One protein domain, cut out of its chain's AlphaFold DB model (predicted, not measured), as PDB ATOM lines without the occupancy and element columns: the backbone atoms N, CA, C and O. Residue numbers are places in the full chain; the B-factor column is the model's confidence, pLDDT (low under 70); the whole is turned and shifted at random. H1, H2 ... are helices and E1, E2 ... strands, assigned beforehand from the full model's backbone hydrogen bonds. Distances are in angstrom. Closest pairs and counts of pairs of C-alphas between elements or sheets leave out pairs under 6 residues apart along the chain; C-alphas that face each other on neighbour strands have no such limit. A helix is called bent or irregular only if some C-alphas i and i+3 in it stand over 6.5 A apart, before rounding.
ATOM      1  N   TYR A   4      -0.553 -47.482  32.469       55.09
ATOM      2  CA  TYR A   4      -0.635 -46.589  33.627       55.09
ATOM      3  C   TYR A   4      -0.681 -45.099  33.250       55.09
ATOM      4  O   TYR A   4      -1.456 -44.328  33.803       55.09
ATOM      5  N   GLU A   5       0.112 -44.688  32.262       57.78
ATOM      6  CA  GLU A   5       0.197 -43.294  31.816       57.78
ATOM      7  C   GLU A   5      -1.088 -42.858  31.097       57.78
ATOM      8  O   GLU A   5      -1.533 -41.719  31.233       57.78
ATOM      9  N   LEU A   6      -1.736 -43.786  30.384       59.00
ATOM     10  CA  LEU A   6      -3.032 -43.525  29.767       59.00
ATOM     11  C   LEU A   6      -4.155 -43.460  30.809       59.00
ATOM     12  O   LEU A   6      -5.023 -42.598  30.699       59.00
ATOM     13  N   ALA A   7      -4.128 -44.325  31.827       62.72
ATOM     14  CA  ALA A   7      -5.077 -44.263  32.938       62.72
ATOM     15  C   ALA A   7      -5.003 -42.913  33.671       62.72
ATOM     16  O   ALA A   7      -6.038 -42.302  33.926       62.72
ATOM     17  N   LEU A   8      -3.792 -42.390  33.904       66.44
ATOM     18  CA  LEU A   8      -3.598 -41.047  34.458       66.44
ATOM     19  C   LEU A   8      -4.165 -39.951  33.549       66.44
ATOM     20  O   LEU A   8      -4.883 -39.084  34.026       66.44
ATOM     21  N   GLN A   9      -3.934 -40.014  32.233       66.44
ATOM     22  CA  GLN A   9      -4.518 -39.035  31.306       66.44
ATOM     23  C   GLN A   9      -6.049 -39.056  31.314       66.44
ATOM     24  O   GLN A   9      -6.679 -38.000  31.222       66.44
ATOM     25  N   VAL A  10      -6.661 -40.239  31.410       68.50
ATOM     26  CA  VAL A  10      -8.119 -40.356  31.535       68.50
ATOM     27  C   VAL A  10      -8.590 -39.771  32.863       68.50
ATOM     28  O   VAL A  10      -9.521 -38.966  32.851       68.50
ATOM     29  N   ARG A  11      -7.918 -40.092  33.976       72.44
ATOM     30  CA  ARG A  11      -8.199 -39.511  35.298       72.44
ATOM     31  C   ARG A  11      -8.129 -37.984  35.261       72.44
ATOM     32  O   ARG A  11      -9.089 -37.341  35.667       72.44
ATOM     33  N   ASP A  12      -7.072 -37.410  34.693       74.88
ATOM     34  CA  ASP A  12      -6.904 -35.958  34.560       74.88
ATOM     35  C   ASP A  12      -8.025 -35.322  33.724       74.88
ATOM     36  O   ASP A  12      -8.514 -34.236  34.040       74.88
ATOM     37  N   CYS A  13      -8.453 -35.984  32.644       74.31
ATOM     38  CA  CYS A  13      -9.563 -35.506  31.816       74.31
ATOM     39  C   CYS A  13     -10.897 -35.542  32.575       74.31
ATOM     40  O   CYS A  13     -11.695 -34.610  32.454       74.31
ATOM     41  N   ILE A  14     -11.133 -36.594  33.362       73.38
ATOM     42  CA  ILE A  14     -12.326 -36.737  34.206       73.38
ATOM     43  C   ILE A  14     -12.302 -35.705  35.338       73.38
ATOM     44  O   ILE A  14     -13.310 -35.050  35.579       73.38
ATOM     45  N   GLN A  15     -11.153 -35.479  35.974       76.81
ATOM     46  CA  GLN A  15     -10.996 -34.466  37.017       76.81
ATOM     47  C   GLN A  15     -11.270 -33.062  36.484       76.81
ATOM     48  O   GLN A  15     -12.028 -32.310  37.092       76.81
ATOM     49  N   LYS A  16     -10.721 -32.716  35.312       76.50
ATOM     50  CA  LYS A  16     -11.030 -31.446  34.636       76.50
ATOM     51  C   LYS A  16     -12.520 -31.323  34.335       76.50
ATOM     52  O   LYS A  16     -13.115 -30.300  34.649       76.50
ATOM     53  N   THR A  17     -13.123 -32.389  33.812       73.88
ATOM     54  CA  THR A  17     -14.567 -32.464  33.530       73.88
ATOM     55  C   THR A  17     -15.398 -32.188  34.785       73.88
ATOM     56  O   THR A  17     -16.299 -31.352  34.752       73.88
ATOM     57  N   LEU A  18     -15.075 -32.841  35.902       72.31
ATOM     58  CA  LEU A  18     -15.795 -32.699  37.166       72.31
ATOM     59  C   LEU A  18     -15.571 -31.336  37.824       72.31
ATOM     60  O   LEU A  18     -16.520 -30.749  38.334       72.31
ATOM     61  N   THR A  19     -14.349 -30.808  37.773       73.88
ATOM     62  CA  THR A  19     -14.006 -29.489  38.331       73.88
ATOM     63  C   THR A  19     -14.695 -28.362  37.556       73.88
ATOM     64  O   THR A  19     -15.252 -27.434  38.140       73.88
ATOM     65  N   GLU A  20     -14.707 -28.439  36.223       73.31
ATOM     66  CA  GLU A  20     -15.418 -27.464  35.393       73.31
ATOM     67  C   GLU A  20     -16.928 -27.527  35.620       73.31
ATOM     68  O   GLU A  20     -17.574 -26.484  35.740       73.31
ATOM     69  N   LEU A  37     -26.167 -38.003  39.300       60.22
ATOM     70  CA  LEU A  37     -25.167 -37.013  38.925       60.22
ATOM     71  C   LEU A  37     -24.803 -37.239  37.463       60.22
ATOM     72  O   LEU A  37     -24.090 -38.174  37.100       60.22
ATOM     73  N   GLU A  38     -25.339 -36.369  36.617       64.44
ATOM     74  CA  GLU A  38     -25.024 -36.315  35.195       64.44
ATOM     75  C   GLU A  38     -23.922 -35.287  34.965       64.44
ATOM     76  O   GLU A  38     -24.153 -34.079  34.850       64.44
ATOM     77  N   CYS A  39     -22.691 -35.782  34.896       61.56
ATOM     78  CA  CYS A  39     -21.533 -34.966  34.585       61.56
ATOM     79  C   CYS A  39     -21.280 -35.003  33.085       61.56
ATOM     80  O   CYS A  39     -20.498 -35.793  32.552       61.56
ATOM     81  N   SER A  40     -21.950 -34.088  32.395       58.88
ATOM     82  CA  SER A  40     -21.542 -33.658  31.066       58.88
ATOM     83  C   SER A  40     -20.892 -32.287  31.183       58.88
ATOM     84  O   SER A  40     -21.427 -31.386  31.831       58.88
ATOM     85  N   VAL A  41     -19.764 -32.072  30.505       51.31
ATOM     86  CA  VAL A  41     -19.283 -30.705  30.262       51.31
ATOM     87  C   VAL A  41     -20.128 -30.075  29.147       51.31
ATOM     88  O   VAL A  41     -19.608 -29.623  28.131       51.31
ATOM     89  N   ALA A  42     -21.459 -30.068  29.286       45.38
ATOM     90  CA  ALA A  42     -22.386 -29.644  28.231       45.38
ATOM     91  C   ALA A  42     -22.163 -28.192  27.760       45.38
ATOM     92  O   ALA A  42     -22.644 -27.819  26.696       45.38
ATOM     93  N   GLN A  43     -21.434 -27.374  28.529       43.34
ATOM     94  CA  GLN A  43     -21.166 -25.965  28.218       43.34
ATOM     95  C   GLN A  43     -19.711 -25.652  27.823       43.34
ATOM     96  O   GLN A  43     -19.435 -24.502  27.495       43.34
ATOM     97  N   ALA A  44     -18.777 -26.615  27.850       50.72
ATOM     98  CA  ALA A  44     -17.447 -26.440  27.228       50.72
ATOM     99  C   ALA A  44     -17.316 -27.198  25.900       50.72
ATOM    100  O   ALA A  44     -16.353 -27.001  25.161       50.72
ATOM    101  N   ILE A  45     -18.285 -28.059  25.588       66.62
ATOM    102  CA  ILE A  45     -18.379 -28.706  24.287       66.62
ATOM    103  C   ILE A  45     -18.931 -27.675  23.307       66.62
ATOM    104  O   ILE A  45     -20.098 -27.287  23.377       66.62
ATOM    105  N   GLU A  46     -18.074 -27.205  22.404       78.62
ATOM    106  CA  GLU A  46     -18.508 -26.398  21.272       78.62
ATOM    107  C   GLU A  46     -19.482 -27.232  20.434       78.62
ATOM    108  O   GLU A  46     -19.129 -28.297  19.914       78.62
ATOM    109  N   LYS A  47     -20.733 -26.769  20.354       89.94
ATOM    110  CA  LYS A  47     -21.752 -27.430  19.543       89.94
ATOM    111  C   LYS A  47     -21.332 -27.391  18.083       89.94
ATOM    112  O   LYS A  47     -20.885 -26.362  17.581       89.94
ATOM    113  N   ILE A  48     -21.521 -28.512  17.407       91.94
ATOM    114  CA  ILE A  48     -21.235 -28.632  15.984       91.94
ATOM    115  C   ILE A  48     -22.205 -27.733  15.215       91.94
ATOM    116  O   ILE A  48     -23.419 -27.807  15.419       91.94
ATOM    117  N   ASN A  49     -21.675 -26.892  14.323       91.75
ATOM    118  CA  ASN A  49     -22.524 -26.105  13.434       91.75
ATOM    119  C   ASN A  49     -23.235 -27.071  12.456       91.75
ATOM    120  O   ASN A  49     -22.575 -27.914  11.839       91.75
ATOM    121  N   PRO A  50     -24.569 -26.989  12.292       92.69
ATOM    122  CA  PRO A  50     -25.292 -27.812  11.326       92.69
ATOM    123  C   PRO A  50     -24.709 -27.782   9.905       92.69
ATOM    124  O   PRO A  50     -24.737 -28.807   9.231       92.69
ATOM    125  N   GLU A  51     -24.137 -26.655   9.469       92.62
ATOM    126  CA  GLU A  51     -23.550 -26.494   8.127       92.62
ATOM    127  C   GLU A  51     -22.301 -27.358   7.894       92.62
ATOM    128  O   GLU A  51     -22.025 -27.748   6.765       92.62
ATOM    129  N   GLU A  52     -21.555 -27.697   8.950       92.38
ATOM    130  CA  GLU A  52     -20.345 -28.531   8.860       92.38
ATOM    131  C   GLU A  52     -20.593 -29.994   9.263       92.38
ATOM    132  O   GLU A  52     -19.697 -30.828   9.134       92.38
ATOM    133  N   ARG A  53     -21.787 -30.344   9.767       94.81
ATOM    134  CA  ARG A  53     -22.075 -31.680  10.325       94.81
ATOM    135  C   ARG A  53     -21.756 -32.811   9.346       94.81
ATOM    136  O   ARG A  53     -21.237 -33.847   9.771       94.81
ATOM    137  N   ASP A  54     -22.040 -32.616   8.061       94.94
ATOM    138  CA  ASP A  54     -21.812 -33.622   7.019       94.94
ATOM    139  C   ASP A  54     -20.322 -33.864   6.745       94.94
ATOM    140  O   ASP A  54     -19.925 -34.978   6.385       94.94
ATOM    141  N   GLU A  55     -19.470 -32.874   7.008       95.50
ATOM    142  CA  GLU A  55     -18.012 -32.973   6.884       95.50
ATOM    143  C   GLU A  55     -17.360 -33.664   8.089       95.50
ATOM    144  O   GLU A  55     -16.191 -34.062   8.034       95.50
ATOM    145  N   LEU A  56     -18.108 -33.836   9.179       96.38
ATOM    146  CA  LEU A  56     -17.623 -34.386  10.436       96.38
ATOM    147  C   LEU A  56     -18.046 -35.842  10.621       96.38
ATOM    148  O   LEU A  56     -19.140 -36.261  10.245       96.38
ATOM    149  N   LYS A  57     -17.151 -36.624  11.228       96.81
ATOM    150  CA  LYS A  57     -17.428 -37.942  11.794       96.81
ATOM    151  C   LYS A  57     -17.468 -37.822  13.313       96.81
ATOM    152  O   LYS A  57     -16.444 -37.542  13.932       96.81
ATOM    153  N   VAL A  58     -18.637 -38.050  13.892       97.31
ATOM    154  CA  VAL A  58     -18.917 -37.994  15.325       97.31
ATOM    155  C   VAL A  58     -19.079 -39.416  15.848       97.31
ATOM    156  O   VAL A  58     -20.056 -40.103  15.548       97.31
ATOM    157  N   SER A  59     -18.107 -39.872  16.626       97.00
ATOM    158  CA  SER A  59     -18.049 -41.232  17.164       97.00
ATOM    159  C   SER A  59     -18.048 -41.210  18.689       97.00
ATOM    160  O   SER A  59     -17.449 -40.319  19.290       97.00
ATOM    161  N   ALA A  60     -18.642 -42.225  19.314       96.50
ATOM    162  CA  ALA A  60     -18.571 -42.437  20.757       96.50
ATOM    163  C   ALA A  60     -18.121 -43.864  21.101       96.50
ATOM    164  O   ALA A  60     -18.426 -44.818  20.389       96.50
ATOM    165  N   LYS A  61     -17.401 -44.012  22.214       95.56
ATOM    166  CA  LYS A  61     -17.117 -45.296  22.861       95.56
ATOM    167  C   LYS A  61     -17.697 -45.268  24.269       95.56
ATOM    168  O   LYS A  61     -17.322 -44.401  25.056       95.56
ATOM    169  N   LEU A  62     -18.618 -46.181  24.550       93.31
ATOM    170  CA  LEU A  62     -19.307 -46.303  25.826       93.31
ATOM    171  C   LEU A  62     -18.655 -47.407  26.655       93.31
ATOM    172  O   LEU A  62     -18.649 -48.563  26.244       93.31
ATOM    173  N   PHE A  63     -18.122 -47.039  27.811       89.94
ATOM    174  CA  PHE A  63     -17.540 -47.935  28.798       89.94
ATOM    175  C   PHE A  63     -18.566 -48.205  29.892       89.94
ATOM    176  O   PHE A  63     -19.043 -47.279  30.556       89.94
ATOM    177  N   ILE A  64     -18.913 -49.476  30.055       85.31
ATOM    178  CA  ILE A  64     -19.838 -49.943  31.085       85.31
ATOM    179  C   ILE A  64     -19.037 -50.159  32.374       85.31
ATOM    180  O   ILE A  64     -18.033 -50.867  32.347       85.31
ATOM    181  N   VAL A  65     -19.446 -49.519  33.475       76.25
ATOM    182  CA  VAL A  65     -18.685 -49.513  34.742       76.25
ATOM    183  C   VAL A  65     -19.485 -50.125  35.901       76.25
ATOM    184  O   VAL A  65     -18.901 -50.749  36.780       76.25
ATOM    185  N   GLY A  66     -20.817 -50.002  35.898       65.50
ATOM    186  CA  GLY A  66     -21.683 -50.509  36.968       65.50
ATOM    187  C   GLY A  66     -22.357 -51.860  36.684       65.50
ATOM    188  O   GLY A  66     -22.542 -52.269  35.541       65.50
ATOM    189  N   SER A  67     -22.809 -52.522  37.754       57.47
ATOM    190  CA  SER A  67     -23.609 -53.762  37.734       57.47
ATOM    191  C   SER A  67     -25.097 -53.550  37.414       57.47
ATOM    192  O   SER A  67     -25.824 -54.509  37.163       57.47
ATOM    193  N   ASN A  68     -25.559 -52.298  37.408       56.78
ATOM    194  CA  ASN A  68     -26.913 -51.935  36.998       56.78
ATOM    195  C   ASN A  68     -26.896 -51.567  35.524       56.78
ATOM    196  O   ASN A  68     -26.020 -50.804  35.132       56.78
ATOM    197  N   SER A  69     -27.853 -52.075  34.742       59.53
ATOM    198  CA  SER A  69     -27.969 -51.773  33.312       59.53
ATOM    199  C   SER A  69     -27.979 -50.249  33.109       59.53
ATOM    200  O   SER A  69     -28.964 -49.605  33.478       59.53
ATOM    201  N   PRO A  70     -26.886 -49.637  32.612       64.25
ATOM    202  CA  PRO A  70     -26.889 -48.216  32.327       64.25
ATOM    203  C   PRO A  70     -27.861 -47.953  31.181       64.25
ATOM    204  O   PRO A  70     -27.940 -48.742  30.236       64.25
ATOM    205  N   SER A  71     -28.568 -46.824  31.222       79.31
ATOM    206  CA  SER A  71     -29.358 -46.399  30.071       79.31
ATOM    207  C   SER A  71     -28.399 -45.958  28.961       79.31
ATOM    208  O   SER A  71     -27.951 -44.814  28.900       79.31
ATOM    209  N   ILE A  72     -28.041 -46.895  28.075       90.50
ATOM    210  CA  ILE A  72     -27.260 -46.629  26.851       90.50
ATOM    211  C   ILE A  72     -27.915 -45.504  26.047       90.50
ATOM    212  O   ILE A  72     -27.230 -44.671  25.454       90.50
ATOM    213  N   ARG A  73     -29.251 -45.466  26.063       92.12
ATOM    214  CA  ARG A  73     -30.052 -44.397  25.479       92.12
ATOM    215  C   ARG A  73     -29.704 -43.042  26.076       92.12
ATOM    216  O   ARG A  73     -29.367 -42.148  25.309       92.12
ATOM    217  N   ASP A  74     -29.699 -42.917  27.401       89.88
ATOM    218  CA  ASP A  74     -29.389 -41.652  28.076       89.88
ATOM    219  C   ASP A  74     -27.964 -41.202  27.746       89.88
ATOM    220  O   ASP A  74     -27.740 -40.031  27.450       89.88
ATOM    221  N   ALA A  75     -27.002 -42.132  27.696       91.81
ATOM    222  CA  ALA A  75     -25.629 -41.813  27.308       91.81
ATOM    223  C   ALA A  75     -25.542 -41.236  25.884       91.81
ATOM    224  O   ALA A  75     -24.846 -40.245  25.639       91.81
ATOM    225  N   VAL A  76     -26.264 -41.836  24.935       94.81
ATOM    226  CA  VAL A  76     -26.292 -41.397  23.533       94.81
ATOM    227  C   VAL A  76     -27.066 -40.092  23.369       94.81
ATOM    228  O   VAL A  76     -26.604 -39.211  22.643       94.81
ATOM    229  N   ASP A  77     -28.193 -39.927  24.057       93.19
ATOM    230  CA  ASP A  77     -28.980 -38.694  24.030       93.19
ATOM    231  C   ASP A  77     -28.217 -37.530  24.674       93.19
ATOM    232  O   ASP A  77     -28.196 -36.429  24.114       93.19
ATOM    233  N   LEU A  78     -27.500 -37.774  25.776       91.12
ATOM    234  CA  LEU A  78     -26.650 -36.770  26.412       91.12
ATOM    235  C   LEU A  78     -25.487 -36.368  25.499       91.12
ATOM    236  O   LEU A  78     -25.208 -35.177  25.359       91.12
ATOM    237  N   ALA A  79     -24.852 -37.325  24.813       93.00
ATOM    238  CA  ALA A  79     -23.816 -37.032  23.824       93.00
ATOM    239  C   ALA A  79     -24.355 -36.217  22.636       93.00
ATOM    240  O   ALA A  79     -23.734 -35.232  22.235       93.00
ATOM    241  N   CYS A  80     -25.523 -36.584  22.101       94.06
ATOM    242  CA  CYS A  80     -26.201 -35.844  21.035       94.06
ATOM    243  C   CYS A  80     -26.495 -34.396  21.454       94.06
ATOM    244  O   CYS A  80     -26.144 -33.454  20.742       94.06
ATOM    245  N   SER A  81     -27.083 -34.219  22.638       92.31
ATOM    246  CA  SER A  81     -27.418 -32.909  23.205       92.31
ATOM    247  C   SER A  81     -26.175 -32.040  23.419       92.31
ATOM    248  O   SER A  81     -26.136 -30.886  22.981       92.31
ATOM    249  N   ALA A  82     -25.130 -32.615  24.023       89.69
ATOM    250  CA  ALA A  82     -23.882 -31.919  24.313       89.69
ATOM    251  C   ALA A  82     -23.146 -31.479  23.038       89.69
ATOM    252  O   ALA A  82     -22.643 -30.362  22.975       89.69
ATOM    253  N   LEU A  83     -23.121 -32.326  22.005       92.19
ATOM    254  CA  LEU A  83     -22.448 -32.035  20.733       92.19
ATOM    255  C   LEU A  83     -23.313 -31.223  19.757       92.19
ATOM    256  O   LEU A  83     -22.812 -30.787  18.722       92.19
ATOM    257  N   GLY A  84     -24.595 -31.011  20.065       93.44
ATOM    258  CA  GLY A  84     -25.531 -30.323  19.177       93.44
ATOM    259  C   GLY A  84     -25.857 -31.113  17.907       93.44
ATOM    260  O   GLY A  84     -26.093 -30.513  16.863       93.44
ATOM    261  N   VAL A  85     -25.862 -32.448  17.973       95.31
ATOM    262  CA  VAL A  85     -26.138 -33.327  16.823       95.31
ATOM    263  C   VAL A  85     -27.376 -34.179  17.058       95.31
ATOM    264  O   VAL A  85     -27.655 -34.591  18.177       95.31
ATOM    265  N   ALA A  86     -28.115 -34.486  15.993       95.62
ATOM    266  CA  ALA A  86     -29.278 -35.373  16.077       95.62
ATOM    267  C   ALA A  86     -28.903 -36.868  16.105       95.62
ATOM    268  O   ALA A  86     -29.689 -37.691  16.572       95.62
ATOM    269  N   GLN A  87     -27.723 -37.208  15.576       96.69
ATOM    270  CA  GLN A  87     -27.284 -38.579  15.342       96.69
ATOM    271  C   GLN A  87     -25.758 -38.695  15.439       96.69
ATOM    272  O   GLN A  87     -25.027 -37.862  14.887       96.69
ATOM    273  N   LEU A  88     -25.285 -39.766  16.080       98.12
ATOM    274  CA  LEU A  88     -23.879 -40.176  16.082       98.12
ATOM    275  C   LEU A  88     -23.583 -41.080  14.879       98.12
ATOM    276  O   LEU A  88     -24.363 -41.972  14.547       98.12
ATOM    277  N   ASP A  89     -22.421 -40.909  14.251       98.31
ATOM    278  CA  ASP A  89     -22.015 -41.732  13.104       98.31
ATOM    279  C   ASP A  89     -21.603 -43.145  13.532       98.31
ATOM    280  O   ASP A  89     -21.686 -44.091  12.755       98.31
ATOM    281  N   SER A  90     -21.129 -43.309  14.768       98.12
ATOM    282  CA  SER A  90     -20.815 -44.638  15.296       98.12
ATOM    283  C   SER A  90     -20.766 -44.670  16.815       98.12
ATOM    284  O   SER A  90     -20.260 -43.732  17.434       98.12
ATOM    285  N   VAL A  91     -21.228 -45.772  17.401       98.25
ATOM    286  CA  VAL A  91     -21.087 -46.053  18.834       98.25
ATOM    287  C   VAL A  91     -20.446 -47.420  19.032       98.25
ATOM    288  O   VAL A  91     -20.903 -48.418  18.483       98.25
ATOM    289  N   ILE A  92     -19.378 -47.465  19.822       97.44
ATOM    290  CA  ILE A  92     -18.687 -48.697  20.201       97.44
ATOM    291  C   ILE A  92     -18.991 -48.986  21.664       97.44
ATOM    292  O   ILE A  92     -18.734 -48.135  22.513       97.44
ATOM    293  N   ILE A  93     -19.489 -50.181  21.971       94.00
ATOM    294  CA  ILE A  93     -19.638 -50.625  23.356       94.00
ATOM    295  C   ILE A  93     -18.384 -51.353  23.829       94.00
ATOM    296  O   ILE A  93     -17.893 -52.276  23.177       94.00
ATOM    297  N   ALA A  94     -17.870 -50.920  24.972       91.69
ATOM    298  CA  ALA A  94     -16.847 -51.604  25.735       91.69
ATOM    299  C   ALA A  94     -17.515 -52.249  26.960       91.69
ATOM    300  O   ALA A  94     -17.904 -51.521  27.883       91.69
ATOM    301  N   PRO A  95     -17.703 -53.583  26.953       83.38
ATOM    302  CA  PRO A  95     -18.210 -54.298  28.119       83.38
ATOM    303  C   PRO A  95     -17.260 -54.094  29.314       83.38
ATOM    304  O   PRO A  95     -16.083 -53.778  29.102       83.38
ATOM    305  N   PRO A  96     -17.748 -54.242  30.559       75.88
ATOM    306  CA  PRO A  96     -16.902 -54.052  31.725       75.88
ATOM    307  C   PRO A  96     -15.747 -55.061  31.711       75.88
ATOM    308  O   PRO A  96     -15.917 -56.177  31.200       75.88
ATOM    309  N   PRO A  97     -14.580 -54.696  32.271       64.56
ATOM    310  CA  PRO A  97     -13.520 -55.659  32.503       64.56
ATOM    311  C   PRO A  97     -14.082 -56.766  33.388       64.56
ATOM    312  O   PRO A  97     -14.611 -56.512  34.469       64.56
ATOM    313  N   ILE A  98     -14.028 -57.993  32.893       62.62
ATOM    314  CA  ILE A  98     -14.505 -59.133  33.659       62.62
ATOM    315  C   ILE A  98     -13.391 -59.555  34.611       62.62
ATOM    316  O   ILE A  98     -12.227 -59.589  34.212       62.62
ATOM    317  N   GLU A  99     -13.751 -59.860  35.858       56.62
ATOM    318  CA  GLU A  99     -12.830 -60.447  36.832       56.62
ATOM    319  C   GLU A  99     -12.137 -61.687  36.244       56.62
ATOM    320  O   GLU A  99     -12.753 -62.478  35.517       56.62
ATOM    321  N   ASP A 100     -10.845 -61.844  36.549       46.59
ATOM    322  CA  ASP A 100     -10.007 -62.912  36.005       46.59
ATOM    323  C   ASP A 100     -10.694 -64.287  36.141       46.59
ATOM    324  O   ASP A 100     -10.943 -64.780  37.241       46.59
ATOM    325  N   GLY A 101     -11.002 -64.918  35.003       44.03
ATOM    326  CA  GLY A 101     -11.573 -66.268  34.933       44.03
ATOM    327  C   GLY A 101     -13.059 -66.357  34.567       44.03
ATOM    328  O   GLY A 101     -13.518 -67.454  34.245       44.03
ATOM    329  N   THR A 102     -13.803 -65.245  34.532       53.66
ATOM    330  CA  THR A 102     -15.167 -65.240  33.976       53.66
ATOM    331  C   THR A 102     -15.124 -64.802  32.508       53.66
ATOM    332  O   THR A 102     -14.586 -63.755  32.165       53.66
ATOM    333  N   ASN A 103     -15.661 -65.624  31.604       62.81
ATOM    334  CA  ASN A 103     -15.731 -65.277  30.184       62.81
ATOM    335  C   ASN A 103     -16.966 -64.418  29.908       62.81
ATOM    336  O   ASN A 103     -18.066 -64.730  30.375       62.81
ATOM    337  N   LEU A 104     -16.796 -63.375  29.094       79.81
ATOM    338  CA  LEU A 104     -17.916 -62.613  28.551       79.81
ATOM    339  C   LEU A 104     -18.801 -63.581  27.766       79.81
ATOM    340  O   LEU A 104     -18.306 -64.363  26.956       79.81
ATOM    341  N   SER A 105     -20.106 -63.547  28.007       89.00
ATOM    342  CA  SER A 105     -21.055 -64.393  27.286       89.00
ATOM    343  C   SER A 105     -21.934 -63.556  26.372       89.00
ATOM    344  O   SER A 105     -22.168 -62.372  26.627       89.00
ATOM    345  N   LEU A 106     -22.482 -64.186  25.329       91.50
ATOM    346  CA  LEU A 106     -23.476 -63.537  24.479       91.50
ATOM    347  C   LEU A 106     -24.648 -63.016  25.320       91.50
ATOM    348  O   LEU A 106     -25.034 -61.866  25.157       91.50
ATOM    349  N   ALA A 107     -25.156 -63.824  26.259       90.69
ATOM    350  CA  ALA A 107     -26.284 -63.463  27.121       90.69
ATOM    351  C   ALA A 107     -26.053 -62.162  27.904       90.69
ATOM    352  O   ALA A 107     -26.976 -61.378  28.092       90.69
ATOM    353  N   TYR A 108     -24.807 -61.905  28.305       87.31
ATOM    354  CA  TYR A 108     -24.436 -60.662  28.973       87.31
ATOM    355  C   TYR A 108     -24.466 -59.447  28.027       87.31
ATOM    356  O   TYR A 108     -24.826 -58.349  28.438       87.31
ATOM    357  N   LEU A 109     -24.115 -59.632  26.750       90.06
ATOM    358  CA  LEU A 109     -24.102 -58.568  25.739       90.06
ATOM    359  C   LEU A 109     -25.484 -58.251  25.159       90.06
ATOM    360  O   LEU A 109     -25.725 -57.114  24.759       90.06
ATOM    361  N   GLN A 110     -26.378 -59.240  25.105       92.56
ATOM    362  CA  GLN A 110     -27.711 -59.124  24.506       92.56
ATOM    363  C   GLN A 110     -28.506 -57.880  24.936       92.56
ATOM    364  O   GLN A 110     -28.941 -57.160  24.036       92.56
ATOM    365  N   PRO A 111     -28.684 -57.571  26.239       91.31
ATOM    366  CA  PRO A 111     -29.480 -56.409  26.643       91.31
ATOM    367  C   PRO A 111     -28.879 -55.091  26.141       91.31
ATOM    368  O   PRO A 111     -29.597 -54.206  25.681       91.31
ATOM    369  N   TYR A 112     -27.551 -54.971  26.162       91.50
ATOM    370  CA  TYR A 112     -26.873 -53.779  25.668       91.50
ATOM    371  C   TYR A 112     -26.978 -53.643  24.151       91.50
ATOM    372  O   TYR A 112     -27.194 -52.550  23.627       91.50
ATOM    373  N   TRP A 113     -26.833 -54.761  23.440       95.75
ATOM    374  CA  TRP A 113     -26.923 -54.773  21.989       95.75
ATOM    375  C   TRP A 113     -28.340 -54.450  21.511       95.75
ATOM    376  O   TRP A 113     -28.485 -53.668  20.582       95.75
ATOM    377  N   GLN A 114     -29.381 -54.948  22.185       95.81
ATOM    378  CA  GLN A 114     -30.779 -54.606  21.879       95.81
ATOM    379  C   GLN A 114     -31.049 -53.102  21.986       95.81
ATOM    380  O   GLN A 114     -31.697 -52.530  21.111       95.81
ATOM    381  N   GLU A 115     -30.523 -52.429  23.013       94.94
ATOM    382  CA  GLU A 115     -30.659 -50.971  23.106       94.94
ATOM    383  C   GLU A 115     -29.906 -50.245  21.982       94.94
ATOM    384  O   GLU A 115     -30.428 -49.291  21.405       94.94
ATOM    385  N   LEU A 116     -28.717 -50.718  21.599       96.94
ATOM    386  CA  LEU A 116     -27.991 -50.179  20.443       96.94
ATOM    387  C   LEU A 116     -28.762 -50.384  19.129       96.94
ATOM    388  O   LEU A 116     -28.831 -49.464  18.312       96.94
ATOM    389  N   GLU A 117     -29.388 -51.546  18.936       98.12
ATOM    390  CA  GLU A 117     -30.261 -51.833  17.793       98.12
ATOM    391  C   GLU A 117     -31.448 -50.869  17.741       98.12
ATOM    392  O   GLU A 117     -31.720 -50.281  16.692       98.12
ATOM    393  N   ASN A 118     -32.108 -50.639  18.880       97.44
ATOM    394  CA  ASN A 118     -33.202 -49.676  18.997       97.44
ATOM    395  C   ASN A 118     -32.742 -48.258  18.629       97.44
ATOM    396  O   ASN A 118     -33.454 -47.529  17.937       97.44
ATOM    397  N   LYS A 184      -7.224 -51.336  31.042       68.88
ATOM    398  CA  LYS A 184      -8.170 -52.407  31.416       68.88
ATOM    399  C   LYS A 184      -9.311 -51.881  32.286       68.88
ATOM    400  O   LYS A 184     -10.454 -52.273  32.107       68.88
ATOM    401  N   GLU A 185      -8.977 -50.966  33.186       69.25
ATOM    402  CA  GLU A 185      -9.924 -50.269  34.033       69.25
ATOM    403  C   GLU A 185      -9.743 -48.767  33.812       69.25
ATOM    404  O   GLU A 185      -8.703 -48.192  34.130       69.25
ATOM    405  N   LEU A 186     -10.731 -48.142  33.171       69.88
ATOM    406  CA  LEU A 186     -10.712 -46.704  32.887       69.88
ATOM    407  C   LEU A 186     -11.062 -45.865  34.106       69.88
ATOM    408  O   LEU A 186     -10.546 -44.758  34.246       69.88
ATOM    409  N   LEU A 187     -11.967 -46.374  34.938       71.75
ATOM    410  CA  LEU A 187     -12.448 -45.689  36.121       71.75
ATOM    411  C   LEU A 187     -13.140 -46.695  37.047       71.75
ATOM    412  O   LEU A 187     -14.296 -47.042  36.815       71.75
ATOM    413  N   CYS A 188     -12.450 -47.168  38.084       76.00
ATOM    414  CA  CYS A 188     -13.110 -47.897  39.166       76.00
ATOM    415  C   CYS A 188     -13.905 -46.952  40.064       76.00
ATOM    416  O   CYS A 188     -13.673 -45.740  40.073       76.00
ATOM    417  N   GLU A 189     -14.796 -47.524  40.871       80.62
ATOM    418  CA  GLU A 189     -15.529 -46.787  41.902       80.62
ATOM    419  C   GLU A 189     -14.577 -45.996  42.812       80.62
ATOM    420  O   GLU A 189     -14.753 -44.792  42.959       80.62
ATOM    421  N   ALA A 190     -13.509 -46.620  43.320       81.56
ATOM    422  CA  ALA A 190     -12.538 -45.947  44.185       81.56
ATOM    423  C   ALA A 190     -11.875 -44.740  43.498       81.56
ATOM    424  O   ALA A 190     -11.866 -43.636  44.041       81.56
ATOM    425  N   SER A 191     -11.381 -44.916  42.267       80.31
ATOM    426  CA  SER A 191     -10.761 -43.820  41.514       80.31
ATOM    427  C   SER A 191     -11.767 -42.728  41.161       80.31
ATOM    428  O   SER A 191     -11.384 -41.563  41.102       80.31
ATOM    429  N   PHE A 192     -13.029 -43.070  40.899       82.62
ATOM    430  CA  PHE A 192     -14.077 -42.081  40.675       82.62
ATOM    431  C   PHE A 192     -14.345 -41.264  41.936       82.62
ATOM    432  O   PHE A 192     -14.382 -40.038  41.862       82.62
ATOM    433  N   GLN A 193     -14.494 -41.926  43.082       85.50
ATOM    434  CA  GLN A 193     -14.763 -41.274  44.359       85.50
ATOM    435  C   GLN A 193     -13.612 -40.352  44.776       85.50
ATOM    436  O   GLN A 193     -13.874 -39.234  45.211       85.50
ATOM    437  N   GLU A 194     -12.354 -40.754  44.563       84.19
ATOM    438  CA  GLU A 194     -11.192 -39.872  44.753       84.19
ATOM    439  C   GLU A 194     -11.300 -38.604  43.898       84.19
ATOM    440  O   GLU A 194     -11.220 -37.489  44.411       84.19
ATOM    441  N   VAL A 195     -11.536 -38.759  42.592       81.31
ATOM    442  CA  VAL A 195     -11.625 -37.610  41.683       81.31
ATOM    443  C   VAL A 195     -12.820 -36.720  42.033       81.31
ATOM    444  O   VAL A 195     -12.720 -35.494  41.956       81.31
ATOM    445  N   LEU A 196     -13.947 -37.309  42.429       82.38
ATOM    446  CA  LEU A 196     -15.145 -36.587  42.842       82.38
ATOM    447  C   LEU A 196     -14.884 -35.759  44.106       82.38
ATOM    448  O   LEU A 196     -15.257 -34.586  44.149       82.38
ATOM    449  N   GLN A 197     -14.199 -36.346  45.090       83.94
ATOM    450  CA  GLN A 197     -13.809 -35.693  46.338       83.94
ATOM    451  C   GLN A 197     -12.864 -34.508  46.103       83.94
ATOM    452  O   GLN A 197     -13.020 -33.471  46.751       83.94
ATOM    453  N   ASP A 198     -11.925 -34.649  45.164       82.00
ATOM    454  CA  ASP A 198     -10.972 -33.594  44.795       82.00
ATOM    455  C   ASP A 198     -11.623 -32.470  43.971       82.00
ATOM    456  O   ASP A 198     -11.172 -31.324  44.004       82.00
ATOM    457  N   SER A 199     -12.678 -32.786  43.212       77.81
ATOM    458  CA  SER A 199     -13.304 -31.857  42.259       77.81
ATOM    459  C   SER A 199     -14.497 -31.087  42.832       77.81
ATOM    460  O   SER A 199     -14.839 -30.015  42.323       77.81
ATOM    461  N   ILE A 200     -15.170 -31.626  43.854       75.69
ATOM    462  CA  ILE A 200     -16.391 -31.054  44.435       75.69
ATOM    463  C   ILE A 200     -16.229 -30.923  45.950       75.69
ATOM    464  O   ILE A 200     -16.125 -31.908  46.675       75.69
ATOM    465  N   GLN A 201     -16.281 -29.689  46.453       73.12
ATOM    466  CA  GLN A 201     -16.259 -29.447  47.896       73.12
ATOM    467  C   GLN A 201     -17.547 -29.958  48.562       73.12
ATOM    468  O   GLN A 201     -18.641 -29.816  48.014       73.12
ATOM    469  N   ASN A 202     -17.405 -30.522  49.765       73.00
ATOM    470  CA  ASN A 202     -18.489 -31.040  50.614       73.00
ATOM    471  C   ASN A 202     -19.315 -32.205  50.035       73.00
ATOM    472  O   ASN A 202     -20.302 -32.607  50.645       73.00
ATOM    473  N   VAL A 203     -18.896 -32.805  48.915       77.62
ATOM    474  CA  VAL A 203     -19.531 -34.028  48.412       77.62
ATOM    475  C   VAL A 203     -19.177 -35.212  49.313       77.62
ATOM    476  O   VAL A 203     -18.020 -35.401  49.689       77.62
ATOM    477  N   LYS A 204     -20.161 -36.055  49.636       82.94
ATOM    478  CA  LYS A 204     -19.909 -37.375  50.226       82.94
ATOM    479  C   LYS A 204     -19.573 -38.358  49.111       82.94
ATOM    480  O   LYS A 204     -20.442 -39.099  48.661       82.94
ATOM    481  N   ALA A 205     -18.337 -38.319  48.616       82.81
ATOM    482  CA  ALA A 205     -17.954 -39.069  47.420       82.81
ATOM    483  C   ALA A 205     -18.246 -40.576  47.531       82.81
ATOM    484  O   ALA A 205     -18.719 -41.166  46.569       82.81
ATOM    485  N   SER A 206     -18.080 -41.160  48.722       83.56
ATOM    486  CA  SER A 206     -18.376 -42.570  49.019       83.56
ATOM    487  C   SER A 206     -19.832 -42.990  48.787       83.56
ATOM    488  O   SER A 206     -20.128 -44.178  48.746       83.56
ATOM    489  N   GLU A 207     -20.761 -42.039  48.685       85.44
ATOM    490  CA  GLU A 207     -22.163 -42.318  48.369       85.44
ATOM    491  C   GLU A 207     -22.410 -42.379  46.857       85.44
ATOM    492  O   GLU A 207     -23.544 -42.592  46.456       85.44
ATOM    493  N   TRP A 208     -21.405 -42.187  45.998       83.12
ATOM    494  CA  TRP A 208     -21.582 -42.140  44.546       83.12
ATOM    495  C   TRP A 208     -20.918 -43.315  43.832       83.12
ATOM    496  O   TRP A 208     -19.762 -43.651  44.089       83.12
ATOM    497  N   ILE A 209     -21.643 -43.888  42.870       82.69
ATOM    498  CA  ILE A 209     -21.202 -45.018  42.047       82.69
ATOM    499  C   ILE A 209     -21.288 -44.624  40.566       82.69
ATOM    500  O   ILE A 209     -22.364 -44.211  40.113       82.69
ATOM    501  N   PRO A 210     -20.200 -44.763  39.783       83.06
ATOM    502  CA  PRO A 210     -20.234 -44.508  38.349       83.06
ATOM    503  C   PRO A 210     -21.087 -45.565  37.632       83.06
ATOM    504  O   PRO A 210     -20.964 -46.763  37.879       83.06
ATOM    505  N   LEU A 211     -21.952 -45.128  36.717       83.69
ATOM    506  CA  LEU A 211     -22.777 -46.021  35.899       83.69
ATOM    507  C   LEU A 211     -22.084 -46.344  34.577       83.69
ATOM    508  O   LEU A 211     -21.910 -47.510  34.209       83.69
ATOM    509  N   TRP A 212     -21.673 -45.296  33.872       87.62
ATOM    510  CA  TRP A 212     -21.020 -45.395  32.578       87.62
ATOM    511  C   TRP A 212     -20.133 -44.181  32.316       87.62
ATOM    512  O   TRP A 212     -20.338 -43.088  32.853       87.62
ATOM    513  N   LEU A 213     -19.158 -44.387  31.436       88.25
ATOM    514  CA  LEU A 213     -18.283 -43.352  30.903       88.25
ATOM    515  C   LEU A 213     -18.359 -43.406  29.379       88.25
ATOM    516  O   LEU A 213     -18.153 -44.450  28.773       88.25
ATOM    517  N   LEU A 214     -18.632 -42.281  28.735       91.19
ATOM    518  CA  LEU A 214     -18.679 -42.151  27.287       91.19
ATOM    519  C   LEU A 214     -17.531 -41.260  26.832       91.19
ATOM    520  O   LEU A 214     -17.419 -40.113  27.253       91.19
ATOM    521  N   ARG A 215     -16.692 -41.768  25.931       92.06
ATOM    522  CA  ARG A 215     -15.675 -40.975  25.233       92.06
ATOM    523  C   ARG A 215     -16.160 -40.640  23.835       92.06
ATOM    524  O   ARG A 215     -16.381 -41.558  23.048       92.06
ATOM    525  N   TYR A 216     -16.252 -39.361  23.495       93.69
ATOM    526  CA  TYR A 216     -16.592 -38.926  22.141       93.69
ATOM    527  C   TYR A 216     -15.361 -38.411  21.381       93.69
ATOM    528  O   TYR A 216     -14.367 -37.983  21.971       93.69
ATOM    529  N   SER A 217     -15.440 -38.447  20.052       93.50
ATOM    530  CA  SER A 217     -14.461 -37.865  19.135       93.50
ATOM    531  C   SER A 217     -15.167 -37.313  17.900       93.50
ATOM    532  O   SER A 217     -16.046 -37.965  17.336       93.50
ATOM    533  N   VAL A 218     -14.760 -36.122  17.479       94.94
ATOM    534  CA  VAL A 218     -15.236 -35.411  16.294       94.94
ATOM    535  C   VAL A 218     -14.055 -35.264  15.345       94.94
ATOM    536  O   VAL A 218     -13.060 -34.624  15.684       94.94
ATOM    537  N   ILE A 219     -14.149 -35.864  14.162       94.69
ATOM    538  CA  ILE A 219     -13.072 -35.908  13.168       94.69
ATOM    539  C   ILE A 219     -13.536 -35.242  11.876       94.69
ATOM    540  O   ILE A 219     -14.609 -35.555  11.371       94.69
ATOM    541  N   VAL A 220     -12.705 -34.381  11.290       94.88
ATOM    542  CA  VAL A 220     -12.935 -33.828   9.947       94.88
ATOM    543  C   VAL A 220     -12.656 -34.915   8.908       94.88
ATOM    544  O   VAL A 220     -11.500 -35.313   8.729       94.88
ATOM    545  N   LYS A 221     -13.693 -35.399   8.210       92.88
ATOM    546  CA  LYS A 221     -13.623 -36.563   7.301       92.88
ATOM    547  C   LYS A 221     -12.548 -36.408   6.224       92.88
ATOM    548  O   LYS A 221     -11.797 -37.345   5.980       92.88
ATOM    549  N   SER A 222     -12.442 -35.225   5.620       91.38
ATOM    550  CA  SER A 222     -11.523 -34.950   4.505       91.38
ATOM    551  C   SER A 222     -10.041 -34.956   4.893       91.38
ATOM    552  O   SER A 222      -9.188 -35.144   4.030       91.38
ATOM    553  N   ARG A 223      -9.721 -34.745   6.176       90.38
ATOM    554  CA  ARG A 223      -8.336 -34.610   6.661       90.38
ATOM    555  C   ARG A 223      -7.945 -35.655   7.704       90.38
ATOM    556  O   ARG A 223      -6.770 -35.766   8.027       90.38
ATOM    557  N   GLY A 224      -8.911 -36.382   8.267       89.62
ATOM    558  CA  GLY A 224      -8.677 -37.306   9.380       89.62
ATOM    559  C   GLY A 224      -8.216 -36.615  10.671       89.62
ATOM    560  O   GLY A 224      -7.654 -37.269  11.544       89.62
ATOM    561  N   ILE A 225      -8.430 -35.300  10.799       90.56
ATOM    562  CA  ILE A 225      -7.973 -34.498  11.942       90.56
ATOM    563  C   ILE A 225      -9.052 -34.481  13.023       90.56
ATOM    564  O   ILE A 225     -10.222 -34.234  12.729       90.56
ATOM    565  N   ILE A 226      -8.649 -34.701  14.277       90.06
ATOM    566  CA  ILE A 226      -9.529 -34.559  15.442       90.06
ATOM    567  C   ILE A 226      -9.823 -33.071  15.649       90.06
ATOM    568  O   ILE A 226      -8.920 -32.300  15.966       90.06
ATOM    569  N   LYS A 227     -11.089 -32.689  15.484       90.56
ATOM    570  CA  LYS A 227     -11.606 -31.354  15.800       90.56
ATOM    571  C   LYS A 227     -11.866 -31.213  17.299       90.56
ATOM    572  O   LYS A 227     -11.498 -30.210  17.893       90.56
ATOM    573  N   SER A 228     -12.480 -32.227  17.906       90.19
ATOM    574  CA  SER A 228     -12.781 -32.252  19.340       90.19
ATOM    575  C   SER A 228     -12.828 -33.685  19.863       90.19
ATOM    576  O   SER A 228     -13.110 -34.622  19.117       90.19
ATOM    577  N   LYS A 229     -12.531 -33.868  21.147       89.62
ATOM    578  CA  LYS A 229     -12.680 -35.132  21.873       89.62
ATOM    579  C   LYS A 229     -12.891 -34.838  23.353       89.62
ATOM    580  O   LYS A 229     -12.355 -33.858  23.864       89.62
ATOM    581  N   GLY A 230     -13.589 -35.721  24.050       86.94
ATOM    582  CA  GLY A 230     -13.820 -35.553  25.479       86.94
ATOM    583  C   GLY A 230     -14.574 -36.715  26.097       86.94
ATOM    584  O   GLY A 230     -14.787 -37.748  25.454       86.94
ATOM    585  N   TYR A 231     -14.961 -36.525  27.354       86.00
ATOM    586  CA  TYR A 231     -15.658 -37.516  28.156       86.00
ATOM    587  C   TYR A 231     -16.976 -36.952  28.689       86.00
ATOM    588  O   TYR A 231     -17.097 -35.759  28.962       86.00
ATOM    589  N   ILE A 232     -17.962 -37.829  28.811       86.94
ATOM    590  CA  ILE A 232     -19.262 -37.598  29.437       86.94
ATOM    591  C   ILE A 232     -19.489 -38.778  30.373       86.94
ATOM    592  O   ILE A 232     -19.158 -39.906  30.013       86.94
ATOM    593  N   MET A 233     -20.034 -38.553  31.561       85.94
ATOM    594  CA  MET A 233     -20.284 -39.638  32.503       85.94
ATOM    595  C   MET A 233     -21.569 -39.426  33.289       85.94
ATOM    596  O   MET A 233     -22.032 -38.300  33.471       85.94
ATOM    597  N   GLN A 234     -22.096 -40.526  33.807       85.06
ATOM    598  CA  GLN A 234     -23.198 -40.517  34.756       85.06
ATOM    599  C   GLN A 234     -22.814 -41.367  35.958       85.06
ATOM    600  O   GLN A 234     -22.255 -42.459  35.820       85.06
ATOM    601  N   ALA A 235     -23.132 -40.861  37.138       83.69
ATOM    602  CA  ALA A 235     -23.033 -41.568  38.396       83.69
ATOM    603  C   ALA A 235     -24.379 -41.490  39.112       83.69
ATOM    604  O   ALA A 235     -25.169 -40.575  38.889       83.69
ATOM    605  N   LYS A 236     -24.646 -42.451  39.986       83.19
ATOM    606  CA  LYS A 236     -25.817 -42.425  40.863       83.19
ATOM    607  C   LYS A 236     -25.390 -42.423  42.312       83.19
ATOM    608  O   LYS A 236     -24.328 -42.952  42.645       83.19
ATOM    609  N   ARG A 237     -26.244 -41.881  43.166       81.06
ATOM    610  CA  ARG A 237     -26.076 -41.985  44.603       81.06
ATOM    611  C   ARG A 237     -26.551 -43.365  45.056       81.06
ATOM    612  O   ARG A 237     -27.642 -43.807  44.706       81.06
ATOM    613  N   ASN A 238     -25.714 -44.070  45.797       73.00
ATOM    614  CA  ASN A 238     -26.070 -45.282  46.505       73.00
ATOM    615  C   ASN A 238     -26.801 -44.859  47.783       73.00
ATOM    616  O   ASN A 238     -26.172 -44.527  48.786       73.00
TER     617      ASN A 238
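Overview. This is residues 4 to 20, 37 to 118 and 184 to 238 of the 240 residues of the protein "GCS light chain" of Lepidothrix coronata (blue-crowned manakin) (UniProt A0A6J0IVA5). A twisted sheet of five strands curls round one helix, H3, while the longest helix, H1, crosses its opposite face. H5 touches H1 near one end of the strands, H4 lies beyond the edge strand E3 and touches the start of H3, and the short H2 is at the sheet's other end. The printed part has 154 residues, with five named helices and five named strands in the order H1 E1 H2 E2 H3 E3 H4 H5 E4 E5; the sheet is mixed, in the order E1 E5 E4 E2 E3, and the class is mixed, helices and strands. The whole is compact, with a radius of gyration of the C-alphas of 16.0 A and spans of 44 by 41 by 28 A.

Along the chain. In the sheet, E1 is residues 37 to 40, E5 residues 225 to 237, 38.1 A long, E4 residues 208 to 220, 36.6 A, E2 residues 56 to 64, 25.9 A, and E3 residues 88 to 94, 16.5 A. E4 bends by 51 degrees at residue 211. The helices are H1, residues 4 to 20, 24.2 A; H2, 50 to 55; H3, 72 to 83, 16.5 A; H4, 106 to 118, 17.8 A; and H5, 189 to 199, 15.1 A. C-alpha 4 is at (-0.635, -46.589, 33.627) and C-alpha 237, where E5 ends, at (-26.076, -41.985, 44.603). H2 is irregular, with C-alphas 51 and 54 7.4 A apart; H4 is only just irregular, with C-alphas 108 and 111 7.0 A apart.

Arrangement. E4 and E5 form a hairpin, with N 214 and O 232 2.7 A apart. E2 is antiparallel to E4, N 61 to O 215 being 2.8 A, and E1 to E5, N 37 to O 235 being 2.8 A. E2, H3 and E3 make a strand-helix-strand unit, two parallel neighbour strands with a helix between, its crossover right-handed; N 62 and O 92 are 2.8 A apart. With H1 and H3 on opposite faces, the arrangement has three layers. The closest C-alphas of H3 and E4 are those of Ala 75 and Leu 214, 7.0 A. H1, at a height over the sheet of 10.3 A, runs across the strands, at 69 degrees to E5 on the local plane. H1 and H5 touch at Thr 19 and Ser 199, their closest C-alphas, 4.6 A, at a steep tilt of 46 degrees, the same way. H4 touches H3 with residues 112 to 116 alone; the closest C-alphas are those of Ile 72 and Glu 115, 6.7 A. H2, H4 and H5 only graze the sheet. Every O i to N i+4 pair is within hydrogen-bond range in H1, H3 and H5; H4 has 7 of 9 and H2 0 of 2, with 2 of 3 O i to N i+3 pairs.

Size, cuts and confidence. The two C-alphas farthest apart, those of Glu 51 and Gly 101, are 49.4 A apart. Residues 21 to 36 and 119 to 183 are not printed; the gaps between C-alphas are 14.1 A and 28.1 A. Of the links printed whole, E3 to H4 is long. Mean pLDDT of the printed part is 81.9; it is under 70 at residues 4 to 10, 37 to 45, 66 to 70, 97 to 103 and 184 to 186.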